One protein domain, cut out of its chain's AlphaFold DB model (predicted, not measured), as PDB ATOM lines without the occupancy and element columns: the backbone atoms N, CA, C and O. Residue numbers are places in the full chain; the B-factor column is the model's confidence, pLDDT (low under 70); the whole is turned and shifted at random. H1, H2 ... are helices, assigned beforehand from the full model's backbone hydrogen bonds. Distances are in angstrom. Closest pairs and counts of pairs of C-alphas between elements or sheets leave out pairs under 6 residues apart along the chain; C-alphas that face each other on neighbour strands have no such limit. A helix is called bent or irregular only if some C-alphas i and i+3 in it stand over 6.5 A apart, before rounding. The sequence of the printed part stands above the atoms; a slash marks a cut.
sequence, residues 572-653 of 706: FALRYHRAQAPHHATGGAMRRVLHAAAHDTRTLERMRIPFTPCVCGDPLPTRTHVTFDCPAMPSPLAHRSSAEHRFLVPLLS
ATOM      1  N   PHE A 572      64.721  26.483 115.451       85.94
ATOM      2  CA  PHE A 572      65.981  26.482 116.198       85.94
ATOM      3  C   PHE A 572      66.240  25.146 116.914       85.94
ATOM      4  O   PHE A 572      65.505  24.770 117.833       85.94
ATOM      5  N   ALA A 573      67.359  24.482 116.624       84.69
ATOM      6  CA  ALA A 573      67.786  23.284 117.351       84.69
ATOM      7  C   ALA A 573      68.515  23.634 118.669       84.69
ATOM      8  O   ALA A 573      69.732  23.525 118.815       84.69
ATOM      9  N   LEU A 574      67.756  24.056 119.685       84.06
ATOM     10  CA  LEU A 574      68.306  24.557 120.958       84.06
ATOM     11  C   LEU A 574      68.585  23.474 122.014       84.06
ATOM     12  O   LEU A 574      69.029  23.806 123.117       84.06
ATOM     13  N   ARG A 575      68.290  22.195 121.737       81.12
ATOM     14  CA  ARG A 575      68.356  21.105 122.732       81.12
ATOM     15  C   ARG A 575      69.750  20.968 123.340       81.12
ATOM     16  O   ARG A 575      69.864  20.973 124.563       81.12
ATOM     17  N   TYR A 576      70.787  20.944 122.503       76.88
ATOM     18  CA  TYR A 576      72.182  20.870 122.943       76.88
ATOM     19  C   TYR A 576      72.543  22.028 123.885       76.88
ATOM     20  O   TYR A 576      72.925  21.818 125.033       76.88
ATOM     21  N   HIS A 577      72.297  23.266 123.451       78.81
ATOM     22  CA  HIS A 577      72.576  24.466 124.242       78.81
ATOM     23  C   HIS A 577      71.838  24.469 125.589       78.81
ATOM     24  O   HIS A 577      72.396  24.830 126.627       78.81
ATOM     25  N   ARG A 578      70.565  24.054 125.588       84.75
ATOM     26  CA  ARG A 578      69.730  23.978 126.796       84.75
ATOM     27  C   ARG A 578      70.189  22.885 127.756       84.75
ATOM     28  O   ARG A 578      70.039  23.092 128.959       84.75
ATOM     29  N   ALA A 579      70.724  21.778 127.241       81.25
ATOM     30  CA  ALA A 579      71.303  20.704 128.038       81.25
ATOM     31  C   ALA A 579      72.620  21.133 128.689       81.25
ATOM     32  O   ALA A 579      72.831  20.824 129.850       81.25
ATOM     33  N   GLN A 580      73.458  21.912 127.997       76.94
ATOM     34  CA  GLN A 580      74.751  22.356 128.532       76.94
ATOM     35  C   GLN A 580      74.632  23.495 129.563       76.94
ATOM     36  O   GLN A 580      75.367  23.524 130.548       76.94
ATOM     37  N   ALA A 581      73.657  24.399 129.406       77.94
ATOM     38  CA  ALA A 581      73.507  25.595 130.249       77.94
ATOM     39  C   ALA A 581      73.461  25.377 131.789       77.94
ATOM     40  O   ALA A 581      73.887  26.268 132.526       77.94
ATOM     41  N   PRO A 582      72.925  24.273 132.348       74.31
ATOM     42  CA  PRO A 582      72.950  24.020 133.792       74.31
ATOM     43  C   PRO A 582      74.311  23.562 134.345       74.31
ATOM     44  O   PRO A 582      74.553  23.766 135.534       74.31
ATOM     45  N   HIS A 583      75.188  22.967 133.527       70.50
ATOM     46  CA  HIS A 583      76.388  22.241 133.979       70.50
ATOM     47  C   HIS A 583      77.627  23.127 134.233       70.50
ATOM     48  O   HIS A 583      78.727  22.623 134.443       70.50
ATOM     49  N   HIS A 584      77.485  24.456 134.267       56.97
ATOM     50  CA  HIS A 584      78.627  25.383 134.273       56.97
ATOM     51  C   HIS A 584      79.304  25.612 135.627       56.97
ATOM     52  O   HIS A 584      79.298  26.729 136.155       56.97
ATOM     53  N   ALA A 585      79.976  24.568 136.108       47.94
ATOM     54  CA  ALA A 585      81.162  24.681 136.954       47.94
ATOM     55  C   ALA A 585      82.465  24.861 136.133       47.94
ATOM     56  O   ALA A 585      83.516  25.123 136.705       47.94
ATOM     57  N   THR A 586      82.422  24.773 134.800       44.47
ATOM     58  CA  THR A 586      83.619  24.644 133.953       44.47
ATOM     59  C   THR A 586      83.869  25.877 133.067       44.47
ATOM     60  O   THR A 586      83.179  26.103 132.077       44.47
ATOM     61  N   GLY A 587      84.873  26.688 133.434       56.81
ATOM     62  CA  GLY A 587      85.614  27.608 132.550       56.81
ATOM     63  C   GLY A 587      84.909  28.868 132.005       56.81
ATOM     64  O   GLY A 587      83.742  28.878 131.620       56.81
ATOM     65  N   GLY A 588      85.659  29.974 131.895       63.09
ATOM     66  CA  GLY A 588      85.189  31.211 131.250       63.09
ATOM     67  C   GLY A 588      84.957  31.085 129.735       63.09
ATOM     68  O   GLY A 588      84.087  31.775 129.202       63.09
ATOM     69  N   ALA A 589      85.689  30.189 129.063       64.00
ATOM     70  CA  ALA A 589      85.633  29.982 127.613       64.00
ATOM     71  C   ALA A 589      84.322  29.312 127.164       64.00
ATOM     72  O   ALA A 589      83.575  29.905 126.394       64.00
ATOM     73  N   MET A 590      83.954  28.152 127.724       67.56
ATOM     74  CA  MET A 590      82.713  27.443 127.360       67.56
ATOM     75  C   MET A 590      81.453  28.301 127.587       67.56
ATOM     76  O   MET A 590      80.524  28.305 126.779       67.56
ATOM     77  N   ARG A 591      81.427  29.113 128.656       72.50
ATOM     78  CA  ARG A 591      80.333  30.074 128.883       72.50
ATOM     79  C   ARG A 591      80.229  31.099 127.748       72.50
ATOM     80  O   ARG A 591      79.123  31.472 127.370       72.50
ATOM     81  N   ARG A 592      81.354  31.580 127.219       74.75
ATOM     82  CA  ARG A 592      81.385  32.524 126.094       74.75
ATOM     83  C   ARG A 592      80.876  31.885 124.808       74.75
ATOM     84  O   ARG A 592      80.030  32.499 124.159       74.75
ATOM     85  N   VAL A 593      81.289  30.653 124.517       71.81
ATOM     86  CA  VAL A 593      80.804  29.851 123.379       71.81
ATOM     87  C   VAL A 593      79.275  29.760 123.382       71.81
ATOM     88  O   VAL A 593      78.626  30.155 122.420       71.81
ATOM     89  N   LEU A 594      78.672  29.395 124.516       75.25
ATOM     90  CA  LEU A 594      77.208  29.286 124.653       75.25
ATOM     91  C   LEU A 594      76.456  30.624 124.634       75.25
ATOM     92  O   LEU A 594      75.226  30.653 124.575       75.25
ATOM     93  N   HIS A 595      77.180  31.737 124.722       78.31
ATOM     94  CA  HIS A 595      76.661  33.084 124.509       78.31
ATOM     95  C   HIS A 595      77.006  33.628 123.113       78.31
ATOM     96  O   HIS A 595      76.741  34.805 122.847       78.31
ATOM     97  N   ALA A 596      77.601  32.813 122.236       79.81
ATOM     98  CA  ALA A 596      78.195  33.213 120.962       79.81
ATOM     99  C   ALA A 596      79.154  34.409 121.090       79.81
ATOM    100  O   ALA A 596      79.198  35.282 120.227       79.81
ATOM    101  N   ALA A 597      79.860  34.545 122.209       77.69
ATOM    102  CA  ALA A 597      80.659  35.725 122.525       77.69
ATOM    103  C   ALA A 597      82.141  35.488 122.202       77.69
ATOM    104  O   ALA A 597      82.853  34.890 123.006       77.69
ATOM    105  N   ALA A 598      82.617  35.993 121.063       68.38
ATOM    106  CA  ALA A 598      84.001  35.793 120.631       68.38
ATOM    107  C   ALA A 598      85.050  36.425 121.569       68.38
ATOM    108  O   ALA A 598      84.841  37.520 122.107       68.38
ATOM    109  N   HIS A 599      86.200  35.763 121.721       62.47
ATOM    110  CA  HIS A 599      87.430  36.371 122.245       62.47
ATOM    111  C   HIS A 599      88.121  37.238 121.181       62.47
ATOM    112  O   HIS A 599      87.906  37.048 119.992       62.47
ATOM    113  N   ASP A 600      88.932  38.212 121.599       57.47
ATOM    114  CA  ASP A 600      89.979  38.799 120.752       57.47
ATOM    115  C   ASP A 600      91.320  38.594 121.443       57.47
ATOM    116  O   ASP A 600      91.433  38.939 122.624       57.47
ATOM    117  N   THR A 601      92.318  38.081 120.726       55.19
ATOM    118  CA  THR A 601      93.712  38.037 121.185       55.19
ATOM    119  C   THR A 601      94.185  39.443 121.556       55.19
ATOM    120  O   THR A 601      94.701  39.630 122.652       55.19
ATOM    121  N   ARG A 602      93.799  40.474 120.789       56.69
ATOM    122  CA  ARG A 602      94.077  41.890 121.114       56.69
ATOM    123  C   ARG A 602      93.405  42.376 122.401       56.69
ATOM    124  O   ARG A 602      93.874  43.302 123.053       56.69
ATOM    125  N   THR A 603      92.261  41.795 122.768       59.06
ATOM    126  CA  THR A 603      91.533  42.134 124.007       59.06
ATOM    127  C   THR A 603      92.167  41.450 125.219       59.06
ATOM    128  O   THR A 603      92.177  42.031 126.301       59.06
ATOM    129  N   LEU A 604      92.721  40.249 125.038       60.16
ATOM    130  CA  LEU A 604      93.495  39.541 126.061       60.16
ATOM    131  C   LEU A 604      94.864  40.207 126.285       60.16
ATOM    132  O   LEU A 604      95.219  40.462 127.435       60.16
ATOM    133  N   GLU A 605      95.546  40.615 125.208       59.38
ATOM    134  CA  GLU A 605      96.784  41.410 125.243       59.38
ATOM    135  C   GLU A 605      96.592  42.763 125.943       59.38
ATOM    136  O   GLU A 605      97.337  43.093 126.865       59.38
ATOM    137  N   ARG A 606      95.550  43.537 125.591       60.25
ATOM    138  CA  ARG A 606      95.244  44.819 126.268       60.25
ATOM    139  C   ARG A 606      94.955  44.662 127.758       60.25
ATOM    140  O   ARG A 606      95.225  45.581 128.524       60.25
ATOM    141  N   MET A 607      94.387  43.529 128.170       51.31
ATOM    142  CA  MET A 607      94.128  43.235 129.581       51.31
ATOM    143  C   MET A 607      95.361  42.690 130.320       51.31
ATOM    144  O   MET A 607      95.250  42.415 131.512       51.31
ATOM    145  N   ARG A 608      96.516  42.539 129.644       57.84
ATOM    146  CA  ARG A 608      97.748  41.929 130.182       57.84
ATOM    147  C   ARG A 608      97.500  40.569 130.845       57.84
ATOM    148  O   ARG A 608      98.162  40.213 131.816       57.84
ATOM    149  N   ILE A 609      96.517  39.820 130.348       55.66
ATOM    150  CA  ILE A 609      96.233  38.469 130.830       55.66
ATOM    151  C   ILE A 609      97.171  37.532 130.061       55.66
ATOM    152  O   ILE A 609      97.105  37.547 128.830       55.66
ATOM    153  N   PRO A 610      98.022  36.732 130.736       55.62
ATOM    154  CA  PRO A 610      98.877  35.755 130.071       55.62
ATOM    155  C   PRO A 610      98.038  34.881 129.138       55.62
ATOM    156  O   PRO A 610      97.063  34.256 129.568       55.62
ATOM    157  N   PHE A 611      98.375  34.886 127.851       59.34
ATOM    158  CA  PHE A 611      97.666  34.095 126.861       59.34
ATOM    159  C   PHE A 611      98.086  32.633 127.017       59.34
ATOM    160  O   PHE A 611      99.234  32.272 126.772       59.34
ATOM    161  N   THR A 612      97.167  31.794 127.481       56.53
ATOM    162  CA  THR A 612      97.348  30.341 127.441       56.53
ATOM    163  C   THR A 612      97.149  29.898 125.988       56.53
ATOM    164  O   THR A 612      96.132  30.300 125.409       56.53
ATOM    165  N   PRO A 613      98.063  29.103 125.393       60.00
ATOM    166  CA  PRO A 613      97.853  28.502 124.077       60.00
ATOM    167  C   PRO A 613      96.470  27.862 123.995       60.00
ATOM    168  O   PRO A 613      95.924  27.405 125.009       60.00
ATOM    169  N   CYS A 614      95.877  27.839 122.799       66.38
ATOM    170  CA  CYS A 614      94.608  27.140 122.630       66.38
ATOM    171  C   CYS A 614      94.750  25.674 123.075       66.38
ATOM    172  O   CYS A 614      95.840  25.113 123.020       66.38
ATOM    173  N   VAL A 615      93.651  25.018 123.459       67.50
ATOM    174  CA  VAL A 615      93.675  23.597 123.873       67.50
ATOM    175  C   VAL A 615      94.240  22.686 122.767       67.50
ATOM    176  O   VAL A 615      94.787  21.631 123.060       67.50
ATOM    177  N   CYS A 616      94.164  23.111 121.503       74.06
ATOM    178  CA  CYS A 616      94.758  22.425 120.352       74.06
ATOM    179  C   CYS A 616      96.256  22.708 120.125       74.06
ATOM    180  O   CYS A 616      96.818  22.190 119.165       74.06
ATOM    181  N   GLY A 617      96.894  23.542 120.950       73.38
ATOM    182  CA  GLY A 617      98.301  23.925 120.812       73.38
ATOM    183  C   GLY A 617      98.577  25.102 119.869       73.38
ATOM    184  O   GLY A 617      99.734  25.483 119.736       73.38
ATOM    185  N   ASP A 618      97.556  25.710 119.248       69.75
ATOM    186  CA  ASP A 618      97.733  26.912 118.420       69.75
ATOM    187  C   ASP A 618      98.275  28.078 119.286       69.75
ATOM    188  O   ASP A 618      97.626  28.450 120.280       69.75
ATOM    189  N   PRO A 619      99.458  28.638 118.954       65.31
ATOM    190  CA  PRO A 619     100.066  29.728 119.712       65.31
ATOM    191  C   PRO A 619      99.403  31.090 119.446       65.31
ATOM    192  O   PRO A 619      99.541  31.989 120.276       65.31
ATOM    193  N   LEU A 620      98.679  31.259 118.329       67.50
ATOM    194  CA  LEU A 620      98.049  32.521 117.904       67.50
ATOM    195  C   LEU A 620      96.651  32.297 117.276       67.50
ATOM    196  O   LEU A 620      96.373  32.775 116.172       67.50
ATOM    197  N   PRO A 621      95.722  31.624 117.975       67.00
ATOM    198  CA  PRO A 621      94.417  31.291 117.425       67.00
ATOM    199  C   PRO A 621      93.580  32.546 117.161       67.00
ATOM    200  O   PRO A 621      93.516  33.488 117.960       67.00
ATOM    201  N   THR A 622      92.865  32.542 116.037       66.94
ATOM    202  CA  THR A 622      91.944  33.624 115.673       66.94
ATOM    203  C   THR A 622      90.746  33.710 116.630       66.94
ATOM    204  O   THR A 622      90.411  32.779 117.366       66.94
ATOM    205  N   ARG A 623      90.035  34.847 116.601       66.75
ATOM    206  CA  ARG A 623      88.827  35.097 117.421       66.75
ATOM    207  C   ARG A 623      87.787  33.983 117.300       66.75
ATOM    208  O   ARG A 623      87.158  33.597 118.290       66.75
ATOM    209  N   THR A 624      87.600  33.501 116.074       68.75
ATOM    210  CA  THR A 624      86.680  32.419 115.730       68.75
ATOM    211  C   THR A 624      87.250  31.066 116.128       68.75
ATOM    212  O   THR A 624      86.522  30.299 116.743       68.75
ATOM    213  N   HIS A 625      88.553  30.821 115.957       74.56
ATOM    214  CA  HIS A 625      89.208  29.599 116.435       74.56
ATOM    215  C   HIS A 625      88.985  29.371 117.934       74.56
ATOM    216  O   HIS A 625      88.477  28.331 118.338       74.56
ATOM    217  N   VAL A 626      89.298  30.360 118.778       65.00
ATOM    218  CA  VAL A 626      89.181  30.214 120.244       65.00
ATOM    219  C   VAL A 626      87.735  29.971 120.697       65.00
ATOM    220  O   VAL A 626      87.504  29.403 121.762       65.00
ATOM    221  N   THR A 627      86.752  30.431 119.919       65.88
ATOM    222  CA  THR A 627      85.346  30.469 120.349       65.88
ATOM    223  C   THR A 627      84.471  29.419 119.655       65.88
ATOM    224  O   THR A 627      83.498  28.964 120.248       65.88
ATOM    225  N   PHE A 628      84.782  29.044 118.418       70.94
ATOM    226  CA  PHE A 628      83.899  28.272 117.538       70.94
ATOM    227  C   PHE A 628      84.622  27.126 116.816       70.94
ATOM    228  O   PHE A 628      84.027  26.063 116.673       70.94
ATOM    229  N   ASP A 629      85.890  27.314 116.427       72.50
ATOM    230  CA  ASP A 629      86.574  26.432 115.462       72.50
ATOM    231  C   ASP A 629      87.806  25.706 116.023       72.50
ATOM    232  O   ASP A 629      88.674  25.277 115.266       72.50
ATOM    233  N   CYS A 630      87.928  25.577 117.346       73.56
ATOM    234  CA  CYS A 630      89.071  24.889 117.944       73.56
ATOM    235  C   CYS A 630      89.059  23.393 117.557       73.56
ATOM    236  O   CYS A 630      88.121  22.688 117.939       73.56
ATOM    237  N   PRO A 631      90.108  22.861 116.896       72.38
ATOM    238  CA  PRO A 631      90.169  21.453 116.490       72.38
ATOM    239  C   PRO A 631      90.143  20.471 117.665       72.38
ATOM    240  O   PRO A 631      89.673  19.348 117.521       72.38
ATOM    241  N   ALA A 632      90.616  20.896 118.841       70.50
ATOM    242  CA  ALA A 632      90.570  20.094 120.064       70.50
ATOM    243  C   ALA A 632      89.172  20.055 120.711       70.50
ATOM    244  O   ALA A 632      88.943  19.275 121.631       70.50
ATOM    245  N   MET A 633      88.241  20.899 120.257       66.69
ATOM    246  CA  MET A 633      86.864  20.996 120.751       66.69
ATOM    247  C   MET A 633      85.889  21.159 119.570       66.69
ATOM    248  O   MET A 633      85.220  22.193 119.468       66.69
ATOM    249  N   PRO A 634      85.803  20.172 118.659       66.25
ATOM    250  CA  PRO A 634      84.978  20.287 117.465       66.25
ATOM    251  C   PRO A 634      83.496  20.438 117.833       66.25
ATOM    252  O   PRO A 634      82.992  19.808 118.768       66.25
ATOM    253  N   SER A 635      82.779  21.277 117.080       66.31
ATOM    254  CA  SER A 635      81.327  21.407 117.226       66.31
ATOM    255  C   SER A 635      80.658  20.055 116.939       66.31
ATOM    256  O   SER A 635      80.845  19.517 115.849       66.31
ATOM    257  N   PRO A 636      79.809  19.526 117.841       64.69
ATOM    258  CA  PRO A 636      79.092  18.272 117.603       64.69
ATOM    259  C   PRO A 636      77.942  18.416 116.590       64.69
ATOM    260  O   PRO A 636      77.215  17.462 116.332       64.69
ATOM    261  N   LEU A 637      77.721  19.623 116.065       67.44
ATOM    262  CA  LEU A 637      76.613  19.972 115.183       67.44
ATOM    263  C   LEU A 637      77.151  20.438 113.828       67.44
ATOM    264  O   LEU A 637      78.075  21.254 113.789       67.44
ATOM    265  N   ALA A 638      76.544  19.945 112.745       70.94
ATOM    266  CA  ALA A 638      76.800  20.406 111.385       70.94
ATOM    267  C   ALA A 638      76.070  21.736 111.135       70.94
ATOM    268  O   ALA A 638      74.853  21.812 111.313       70.94
ATOM    269  N   HIS A 639      76.806  22.767 110.713       77.25
ATOM    270  CA  HIS A 639      76.280  24.113 110.450       77.25
ATOM    271  C   HIS A 639      76.264  24.377 108.947       77.25
ATOM    272  O   HIS A 639      77.277  24.183 108.279       77.25
ATOM    273  N   ARG A 640      75.124  24.820 108.411       76.81
ATOM    274  CA  ARG A 640      74.906  24.999 106.963       76.81
ATOM    275  C   ARG A 640      75.004  26.451 106.505       76.81
ATOM    276  O   ARG A 640      75.055  26.719 105.309       76.81
ATOM    277  N   SER A 641      75.030  27.396 107.441       81.44
ATOM    278  CA  SER A 641      75.088  28.828 107.156       81.44
ATOM    279  C   SER A 641      76.045  29.563 108.095       81.44
ATOM    280  O   SER A 641      76.316  29.123 109.213       81.44
ATOM    281  N   SER A 642      76.521  30.741 107.672       80.56
ATOM    282  CA  SER A 642      77.361  31.606 108.518       80.56
ATOM    283  C   SER A 642      76.647  32.021 109.813       80.56
ATOM    284  O   SER A 642      77.280  32.165 110.855       80.56
ATOM    285  N   ALA A 643      75.318  32.178 109.782       81.62
ATOM    286  CA  ALA A 643      74.543  32.481 110.980       81.62
ATOM    287  C   ALA A 643      74.514  31.288 111.952       81.62
ATOM    288  O   ALA A 643      74.811  31.472 113.132       81.62
ATOM    289  N   GLU A 644      74.228  30.074 111.467       81.50
ATOM    290  CA  GLU A 644      74.298  28.848 112.281       81.50
ATOM    291  C   GLU A 644      75.675  28.681 112.916       81.50
ATOM    292  O   GLU A 644      75.769  28.447 114.118       81.50
ATOM    293  N   HIS A 645      76.731  28.923 112.138       79.19
ATOM    294  CA  HIS A 645      78.114  28.867 112.597       79.19
ATOM    295  C   HIS A 645      78.409  29.891 113.704       79.19
ATOM    296  O   HIS A 645      78.890  29.528 114.774       79.19
ATOM    297  N   ARG A 646      78.018  31.161 113.521       80.69
ATOM    298  CA  ARG A 646      78.229  32.222 114.527       80.69
ATOM    299  C   ARG A 646      77.447  32.013 115.823       80.69
ATOM    300  O   ARG A 646      77.887  32.488 116.871       80.69
ATOM    301  N   PHE A 647      76.280  31.371 115.770       80.12
ATOM    302  CA  PHE A 647      75.485  31.062 116.965       80.12
ATOM    303  C   PHE A 647      75.749  29.670 117.534       80.12
ATOM    304  O   PHE A 647      75.292  29.393 118.641       80.12
ATOM    305  N   LEU A 648      76.444  28.809 116.788       77.75
ATOM    306  CA  LEU A 648      76.524  27.364 116.999       77.75
ATOM    307  C   LEU A 648      75.153  26.671 117.087       77.75
ATOM    308  O   LEU A 648      75.033  25.583 117.650       77.75
ATOM    309  N   VAL A 649      74.099  27.281 116.548       82.12
ATOM    310  CA  VAL A 649      72.737  26.738 116.591       82.12
ATOM    311  C   VAL A 649      72.341  26.327 115.182       82.12
ATOM    312  O   VAL A 649      72.141  27.225 114.366       82.12
ATOM    313  N   PRO A 650      72.172  25.022 114.903       81.56
ATOM    314  CA  PRO A 650      71.674  24.587 113.614       81.56
ATOM    315  C   PRO A 650      70.207  24.983 113.448       81.56
ATOM    316  O   PRO A 650      69.424  25.017 114.412       81.56
ATOM    317  N   LEU A 651      69.845  25.275 112.205       84.12
ATOM    318  CA  LEU A 651      68.478  25.558 111.796       84.12
ATOM    319  C   LEU A 651      67.914  24.313 111.115       84.12
ATOM    320  O   LEU A 651      68.503  23.770 110.183       84.12
ATOM    321  N   LEU A 652      66.766  23.848 111.597       80.25
ATOM    322  CA  LEU A 652      66.009  22.784 110.952       80.25
ATOM    323  C   LEU A 652      65.105  23.438 109.909       80.25
ATOM    324  O   LEU A 652      64.244  24.228 110.283       80.25
ATOM    325  N   SER A 653      65.325  23.150 108.628       73.06
ATOM    326  CA  SER A 653      64.537  23.664 107.504       73.06
ATOM    327  C   SER A 653      63.694  22.559 106.865       73.06
ATOM    328  O   SER A 653      64.000  21.377 107.011       73.06
TER     329      SER A 653
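What this domain is: This is residues 572 to 653 of the 706 residues of the protein "Hypothetical protein" of Symbiodinium natans (UniProt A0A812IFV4). Little regular structure: five short helices strung on loops, H2 and H4 in the middle, H1 and H5 toward one end, H3 at the other. The 82 printed residues include 31 in helices H1 to H5, all helix, with no named strand. The whole is compact, radius of gyration of the C-alphas 13.5 A, spanning 43 by 28 by 21 A.

Where its parts are: Find C-alpha 575 at (68.356, 21.105, 122.732); H1 runs to 580, 8.7 A. Next come H2, residues 588 to 593, 9.1 A; H3, residues 601 to 606, 8.6 A; H4, residues 623 to 629, 9.2 A, only just irregular, with C-alphas 626 and 629 6.6 A apart; and H5, residues 642 to 647, 8.7 A, which ends at C-alpha 647 at (75.485, 31.062, 116.965).

How they stand to each other: Look at Val 593 and Thr 627, the closest C-alphas of H2 and H4, 5.5 A apart: these helices touch at a steep tilt of 66 degrees, the same way. H1 touches no helix. Every O i to N i+4 pair is within hydrogen-bond range in H1, H2, H3 and H5; in H4, 2 of 3.

The domain as a whole: The farthest C-alphas, Arg 608 and Ser 653, are 44.2 A apart. The printed part has no cut; links H3 to H4 and H4 to H5 are long. In 39 residues, among them 598 to 615, pLDDT is under 70.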